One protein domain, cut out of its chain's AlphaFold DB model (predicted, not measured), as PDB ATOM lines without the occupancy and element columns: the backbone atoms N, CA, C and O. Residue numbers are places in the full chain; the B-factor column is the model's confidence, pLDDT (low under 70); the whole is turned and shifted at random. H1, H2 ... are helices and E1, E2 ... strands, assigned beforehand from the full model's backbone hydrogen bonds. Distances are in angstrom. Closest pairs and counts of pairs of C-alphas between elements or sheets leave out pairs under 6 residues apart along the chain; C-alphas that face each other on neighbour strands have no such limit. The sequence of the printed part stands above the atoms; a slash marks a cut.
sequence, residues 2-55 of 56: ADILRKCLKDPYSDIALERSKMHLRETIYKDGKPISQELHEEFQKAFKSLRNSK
ATOM      1  N   ALA A   2     196.929 214.380 198.961       87.25
ATOM      2  CA  ALA A   2     195.665 214.290 199.712       87.25
ATOM      3  C   ALA A   2     195.133 215.635 200.259       87.25
ATOM      4  O   ALA A   2     193.926 215.835 200.310       87.25
ATOM      5  N   ASP A   3     196.015 216.576 200.618       88.44
ATOM      6  CA  ASP A   3     195.611 217.921 201.061       88.44
ATOM      7  C   ASP A   3     194.867 218.721 199.980       88.44
ATOM      8  O   ASP A   3     193.874 219.384 200.261       88.44
ATOM      9  N   ILE A   4     195.307 218.593 198.726       91.38
ATOM     10  CA  ILE A   4     194.663 219.239 197.576       91.38
ATOM     11  C   ILE A   4     193.276 218.630 197.366       91.38
ATOM     12  O   ILE A   4     192.304 219.357 197.224       91.38
ATOM     13  N   LEU A   5     193.171 217.299 197.437       94.19
ATOM     14  CA  LEU A   5     191.891 216.605 197.297       94.19
ATOM     15  C   LEU A   5     190.870 217.056 198.351       94.19
ATOM     16  O   LEU A   5     189.714 217.281 198.010       94.19
ATOM     17  N   ARG A   6     191.289 217.236 199.610       92.81
ATOM     18  CA  ARG A   6     190.404 217.721 200.685       92.81
ATOM     19  C   ARG A   6     189.866 219.124 200.418       92.81
ATOM     20  O   ARG A   6     188.695 219.378 200.686       92.81
ATOM     21  N   LYS A   7     190.686 219.999 199.833       91.44
ATOM     22  CA  LYS A   7     190.284 221.355 199.419       91.44
ATOM     23  C   LYS A   7     189.326 221.365 198.225       91.44
ATOM     24  O   LYS A   7     188.627 222.346 198.026       91.44
ATOM     25  N   CYS A   8     189.285 220.291 197.435       95.62
ATOM     26  CA  CYS A   8     188.360 220.154 196.307       95.62
ATOM     27  C   CYS A   8     187.000 219.544 196.695       95.62
ATOM     28  O   CYS A   8     186.137 219.393 195.830       95.62
ATOM     29  N   LEU A   9     186.801 219.154 197.958       95.56
ATOM     30  CA  LEU A   9     185.502 218.686 198.438       95.56
ATOM     31  C   LEU A   9     184.522 219.857 198.566       95.56
ATOM     32  O   LEU A   9     184.922 220.999 198.756       95.56
ATOM     33  N   LYS A  10     183.224 219.558 198.492       97.44
ATOM     34  CA  LYS A  10     182.172 220.546 198.749       97.44
ATOM     35  C   LYS A  10     181.992 220.760 200.253       97.44
ATOM     36  O   LYS A  10     182.079 219.802 201.023       97.44
ATOM     37  N   ASP A  11     181.644 221.974 200.657       94.31
ATOM     38  CA  ASP A  11     181.259 222.263 202.040       94.31
ATOM     39  C   ASP A  11     179.952 221.543 202.417       94.31
ATOM     40  O   ASP A  11     179.047 221.423 201.579       94.31
ATOM     41  N   PRO A  12     179.838 221.016 203.655       94.88
ATOM     42  CA  PRO A  12     180.768 221.161 204.790       94.88
ATOM     43  C   PRO A  12     181.867 220.079 204.860       94.88
ATOM     44  O   PRO A  12     182.617 219.996 205.832       94.88
ATOM     45  N   TYR A  13     181.955 219.187 203.872       95.81
ATOM     46  CA  TYR A  13     182.865 218.040 203.929       95.81
ATOM     47  C   TYR A  13     184.335 218.437 203.789       95.81
ATOM     48  O   TYR A  13     185.191 217.743 204.340       95.81
ATOM     49  N   SER A  14     184.625 219.538 203.085       95.81
ATOM     50  CA  SER A  14     185.980 220.096 203.031       95.81
ATOM     51  C   SER A  14     186.455 220.495 204.426       95.81
ATOM     52  O   SER A  14     187.478 219.982 204.879       95.81
ATOM     53  N   ASP A  15     185.656 221.282 205.149       95.06
ATOM     54  CA  ASP A  15     185.966 221.724 206.511       95.06
ATOM     55  C   ASP A  15     186.199 220.545 207.460       95.06
ATOM     56  O   ASP A  15     187.222 220.479 208.141       95.06
ATOM     57  N   ILE A  16     185.303 219.551 207.450       95.56
ATOM     58  CA  ILE A  16     185.434 218.355 208.296       95.56
ATOM     59  C   ILE A  16     186.723 217.590 207.968       95.56
ATOM     60  O   ILE A  16     187.418 217.106 208.866       95.56
ATOM     61  N   ALA A  17     187.046 217.445 206.683       93.75
ATOM     62  CA  ALA A  17     188.231 216.715 206.255       93.75
ATOM     63  C   ALA A  17     189.528 217.477 206.571       93.75
ATOM     64  O   ALA A  17     190.524 216.846 206.938       93.75
ATOM     65  N   LEU A  18     189.528 218.805 206.439       91.94
ATOM     66  CA  LEU A  18     190.654 219.668 206.795       91.94
ATOM     67  C   LEU A  18     190.891 219.667 208.304       91.94
ATOM     68  O   LEU A  18     192.034 219.496 208.725       91.94
ATOM     69  N   GLU A  19     189.830 219.735 209.110       92.19
ATOM     70  CA  GLU A  19     189.927 219.696 210.570       92.19
ATOM     71  C   GLU A  19     190.562 218.393 211.058       92.19
ATOM     72  O   GLU A  19     191.524 218.406 211.823       92.19
ATOM     73  N   ARG A  20     190.102 217.252 210.528       89.88
ATOM     74  CA  ARG A  20     190.682 215.928 210.821       89.88
ATOM     75  C   ARG A  20     192.140 215.784 210.392       89.88
ATOM     76  O   ARG A  20     192.805 214.847 210.822       89.88
ATOM     77  N   SER A  21     192.613 216.652 209.502       88.06
ATOM     78  CA  SER A  21     193.960 216.590 208.936       88.06
ATOM     79  C   SER A  21     194.940 217.563 209.593       88.06
ATOM     80  O   SER A  21     196.101 217.599 209.180       88.06
ATOM     81  N   LYS A  22     194.504 218.352 210.585       87.94
ATOM     82  CA  LYS A  22     195.400 219.199 211.376       87.94
ATOM     83  C   LYS A  22     196.410 218.337 212.134       87.94
ATOM     84  O   LYS A  22     196.096 217.240 212.591       87.94
ATOM     85  N   MET A  23     197.630 218.844 212.258       87.31
ATOM     86  CA  MET A  23     198.747 218.144 212.880       87.31
ATOM     87  C   MET A  23     199.347 219.014 213.982       87.31
ATOM     88  O   MET A  23     199.405 220.229 213.843       87.31
ATOM     89  N   HIS A  24     199.800 218.400 215.072       89.94
ATOM     90  CA  HIS A  24     200.561 219.080 216.117       89.94
ATOM     91  C   HIS A  24     201.605 218.109 216.668       89.94
ATOM     92  O   HIS A  24     201.336 217.334 217.586       89.94
ATOM     93  N   LEU A  25     202.774 218.077 216.027       87.88
ATOM     94  CA  LEU A  25     203.859 217.154 216.356       87.88
ATOM     95  C   LEU A  25     205.101 217.931 216.763       87.88
ATOM     96  O   LEU A  25     205.449 218.916 216.126       87.88
ATOM     97  N   ARG A  26     205.809 217.453 217.783       90.00
ATOM     98  CA  ARG A  26     207.116 217.985 218.169       90.00
ATOM     99  C   ARG A  26     208.185 216.959 217.836       90.00
ATOM    100  O   ARG A  26     208.195 215.869 218.402       90.00
ATOM    101  N   GLU A  27     209.080 217.316 216.932       88.88
ATOM    102  CA  GLU A  27     210.249 216.521 216.587       88.88
ATOM    103  C   GLU A  27     211.420 216.923 217.484       88.88
ATOM    104  O   GLU A  27     211.638 218.101 217.762       88.88
ATOM    105  N   THR A  28     212.165 215.940 217.988       91.56
ATOM    106  CA  THR A  28     213.416 216.177 218.716       91.56
ATOM    107  C   THR A  28     214.479 215.246 218.167       91.56
ATOM    108  O   THR A  28     214.359 214.026 218.276       91.56
ATOM    109  N   ILE A  29     215.524 215.820 217.582       91.31
ATOM    110  CA  ILE A  29     216.647 215.068 217.030       91.31
ATOM    111  C   ILE A  29     217.681 214.896 218.135       91.31
ATOM    112  O   ILE A  29     218.086 215.873 218.769       91.31
ATOM    113  N   TYR A  30     218.119 213.660 218.351       93.56
ATOM    114  CA  TYR A  30     219.163 213.321 219.313       93.56
ATOM    115  C   TYR A  30     220.440 212.894 218.591       93.56
ATOM    116  O   TYR A  30     220.390 212.182 217.589       93.56
ATOM    117  N   LYS A  31     221.589 213.285 219.139       94.56
ATOM    118  CA  LYS A  31     222.913 212.798 218.748       94.56
ATOM    119  C   LYS A  31     223.690 212.467 220.018       94.56
ATOM    120  O   LYS A  31     223.706 213.265 220.951       94.56
ATOM    121  N   ASP A  32     224.259 211.266 220.083       94.69
ATOM    122  CA  ASP A  32     225.009 210.775 221.250       94.69
ATOM    123  C   ASP A  32     224.214 210.864 222.573       94.69
ATOM    124  O   ASP A  32     224.734 211.232 223.625       94.69
ATOM    125  N   GLY A  33     222.906 210.583 222.508       91.75
ATOM    126  CA  GLY A  33     222.003 210.630 223.664       91.75
ATOM    127  C   GLY A  33     221.619 212.037 224.139       91.75
ATOM    128  O   GLY A  33     220.848 212.163 225.089       91.75
ATOM    129  N   LYS A  34     222.098 213.102 223.480       93.88
ATOM    130  CA  LYS A  34     221.749 214.496 223.791       93.88
ATOM    131  C   LYS A  34     220.851 215.095 222.703       93.88
ATOM    132  O   LYS A  34     221.088 214.841 221.521       93.88
ATOM    133  N   PRO A  35     219.823 215.882 223.067       92.69
ATOM    134  CA  PRO A  35     218.985 216.554 222.082       92.69
ATOM    135  C   PRO A  35     219.793 217.666 221.401       92.69
ATOM    136  O   PRO A  35     220.409 218.487 222.076       92.69
ATOM    137  N   ILE A  36     219.790 217.685 220.070       93.25
ATOM    138  CA  ILE A  36     220.505 218.676 219.251       93.25
ATOM    139  C   ILE A  36     219.570 219.650 218.532       93.25
ATOM    140  O   ILE A  36     219.978 220.761 218.221       93.25
ATOM    141  N   SER A  37     218.324 219.253 218.275       88.31
ATOM    142  CA  SER A  37     217.322 220.105 217.637       88.31
ATOM    143  C   SER A  37     215.932 219.745 218.137       88.31
ATOM    144  O   SER A  37     215.660 218.578 218.434       88.31
ATOM    145  N   GLN A  38     215.067 220.748 218.234       88.12
ATOM    146  CA  GLN A  38     213.659 220.601 218.566       88.12
ATOM    147  C   GLN A  38     212.844 221.489 217.638       88.12
ATOM    148  O   GLN A  38     213.063 222.698 217.603       88.12
ATOM    149  N   GLU A  39     211.893 220.902 216.922       87.06
ATOM    150  CA  GLU A  39     211.036 221.625 215.986       87.06
ATOM    151  C   GLU A  39     209.571 221.245 216.214       87.06
ATOM    152  O   GLU A  39     209.237 220.081 216.445       87.06
ATOM    153  N   LEU A  40     208.694 222.250 216.206       88.00
ATOM    154  CA  LEU A  40     207.251 222.058 216.288       88.00
ATOM    155  C   LEU A  40     206.659 222.126 214.881       88.00
ATOM    156  O   LEU A  40     206.777 223.133 214.186       88.00
ATOM    157  N   HIS A  41     205.972 221.061 214.493       86.50
ATOM    158  CA  HIS A  41     205.357 220.883 213.191       86.50
ATOM    159  C   HIS A  41     203.833 220.933 213.309       86.50
ATOM    160  O   HIS A  41     203.192 219.969 213.733       86.50
ATOM    161  N   GLU A  42     203.252 222.057 212.893       86.25
ATOM    162  CA  GLU A  42     201.791 222.262 212.872       86.25
ATOM    163  C   GLU A  42     201.167 221.998 211.493       86.25
ATOM    164  O   GLU A  42     199.971 221.755 211.345       86.25
ATOM    165  N   GLU A  43     201.996 222.004 210.450       80.69
ATOM    166  CA  GLU A  43     201.570 221.774 209.077       80.69
ATOM    167  C   GLU A  43     202.392 220.655 208.452       80.69
ATOM    168  O   GLU A  43     203.625 220.680 208.464       80.69
ATOM    169  N   PHE A  44     201.705 219.721 207.795       77.88
ATOM    170  CA  PHE A  44     202.343 218.623 207.070       77.88
ATOM    171  C   PHE A  44     203.388 219.126 206.056       77.88
ATOM    172  O   PHE A  44     204.468 218.565 205.933       77.88
ATOM    173  N   GLN A  45     203.112 220.221 205.343       74.62
ATOM    174  CA  GLN A  45     204.050 220.752 204.345       74.62
ATOM    175  C   GLN A  45     205.352 221.277 204.963       74.62
ATOM    176  O   GLN A  45     206.404 221.163 204.336       74.62
ATOM    177  N   LYS A  46     205.296 221.845 206.174       75.62
ATOM    178  CA  LYS A  46     206.485 222.345 206.879       75.62
ATOM    179  C   LYS A  46     207.357 221.176 207.350       75.62
ATOM    180  O   LYS A  46     208.547 221.172 207.051       75.62
ATOM    181  N   ALA A  47     206.734 220.129 207.895       73.06
ATOM    182  CA  ALA A  47     207.422 218.915 208.343       73.06
ATOM    183  C   ALA A  47     208.183 218.167 207.235       73.06
ATOM    184  O   ALA A  47     209.248 217.614 207.472       73.06
ATOM    185  N   PHE A  48     207.659 218.135 206.005       73.00
ATOM    186  CA  PHE A  48     208.322 217.419 204.904       73.00
ATOM    187  C   PHE A  48     209.300 218.283 204.098       73.00
ATOM    188  O   PHE A  48     210.116 217.740 203.349       73.00
ATOM    189  N   LYS A  49     209.259 219.615 204.240       70.00
ATOM    190  CA  LYS A  49     210.263 220.504 203.637       70.00
ATOM    191  C   LYS A  49     211.616 220.389 204.340       70.00
ATOM    192  O   LYS A  49     212.626 220.324 203.643       70.00
ATOM    193  N   SER A  50     211.641 220.295 205.672       62.09
ATOM    194  CA  SER A  50     212.883 220.082 206.435       62.09
ATOM    195  C   SER A  50     213.595 218.787 206.014       62.09
ATOM    196  O   SER A  50     214.805 218.788 205.793       62.09
ATOM    197  N   LEU A  51     212.836 217.714 205.760       60.44
ATOM    198  CA  LEU A  51     213.370 216.428 205.294       60.44
ATOM    199  C   LEU A  51     214.068 216.511 203.924       60.44
ATOM    200  O   LEU A  51     215.013 215.764 203.663       60.44
ATOM    201  N   ARG A  52     213.602 217.389 203.027       59.38
ATOM    202  CA  ARG A  52     214.158 217.519 201.670       59.38
ATOM    203  C   ARG A  52     215.504 218.242 201.668       59.38
ATOM    204  O   ARG A  52     216.391 217.831 200.933       59.38
ATOM    205  N   ASN A  53     215.662 219.238 202.537       58.38
ATOM    206  CA  ASN A  53     216.901 220.007 202.684       58.38
ATOM    207  C   ASN A  53     218.025 219.217 203.382       58.38
ATOM    208  O   ASN A  53     219.177 219.617 203.314       58.38
ATOM    209  N   SER A  54     217.710 218.103 204.054       57.28
ATOM    210  CA  SER A  54     218.702 217.231 204.707       57.28
ATOM    211  C   SER A  54     219.333 216.190 203.763       57.28
ATOM    212  O   SER A  54     220.164 215.401 204.215       57.28
ATOM    213  N   LYS A  55     218.894 216.109 202.498       52.62
ATOM    214  CA  LYS A  55     219.363 215.117 201.509       52.62
ATOM    215  C   LYS A  55     220.194 215.710 200.357       52.62
ATOM    216  O   LYS A  55     220.525 214.959 199.443       52.62
TER     217      LYS A  55
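What this domain is: This is residues 2 to 55 of the 56 residues of the protein "F-type H+-transporting ATPase subunit epsilon" of Plasmodium inui San Antonio 1 (UniProt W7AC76). A long two-stranded hairpin, E1 and E2, makes one end of an open, rod-shaped model, and two short helices, H1 and H2, folded back on each other at a steep angle, make the other end. A third helix, H3, follows the hairpin's second strand, folds back below its base and runs beneath the hairpin toward the tip, with few contacts to it. The printed part has 54 residues with three named helices and two named strands, in the order H1, H2, E1, E2, H3; the sheet has the order E1 - E2 and is antiparallel, and the class is mixed, helices and strands. The whole is only just extended, close to loose, with a radius of gyration of the C-alphas of 15.3 A, and the C-alphas span 49 by 21 by 10 A.

How they stand to each other: The sheet consists of E1, residues 25 to 31, and E2, residues 34 to 41, which are antiparallel neighbours and form a hairpin, with an angle of 159 degrees between their N-to-C directions. C-alphas that face each other run from those of Leu 25 and His 41, 5.1 A apart, through those of Thr 28 and Gln 38, 4.4 A apart, to those of Lys 31 and Lys 34, 5.4 A apart. Among the backbone pairs within hydrogen-bond range are N 27 and O 39 at 2.8 A and N 41 and O 25 at 2.7 A. After E2 comes H3, residues 44 to 53, whose residues 44 to 50 come within 10 A of the sheet by C-alphas, in 6 pairs with E2 and 4 with E1. The closest C-alphas of E2 and H3 are those of His 41 and Ala 47, 5.6 A apart, the 1 pair of the two elements within 8 A, and their centres are 14.1 A apart. H3 and E1 are apart. H1, residues 2 to 7, and H2, residues 13 to 19, touch, with 6 pairs of C-alphas within 8 A. Their closest C-alphas are those of Arg 6 and Ser 14, 5.5 A apart, and they run opposite ways at a steep tilt of 56 degrees. H1 is apart from E1, E2 and H3, and H2 is apart from E2 and H3. In H1 and H2 every O i to N i+4 pair is within hydrogen-bond range, and in H3 4 of 6 are.

Where its parts are: E1 runs 19.7 A from C-alpha 25 at (203.859, 217.154, 216.356) to C-alpha 31 at (222.913, 212.798, 218.748). E2 returns over 20.5 A from Lys 34 to His 41. H3, the longest helix by residues, measures 15.3 A from Phe 44 to Asn 53, whose C-alpha is at (216.901, 220.007, 202.684). H1 begins with C-alpha 2 at (195.665, 214.290, 199.712) and measures 8.9 A to Lys 7. H2 measures 9.8 A from Tyr 13 to Glu 19.

The domain as a whole: The two C-alphas farthest apart are those of Lys 10, between H1 and H2, and Asp 32, between E1 and E2, at 49.4 A. The C-alphas of Ala 2 and Lys 55, first and last of the printed part, are 23.8 A apart. The printed part has no cut, and the four links between its elements are tight. The mean pLDDT of the printed part is 85.7; residues 50 to 55, of which 50 to 53 belong to H3, are under 70, and the mean of H3 is 68.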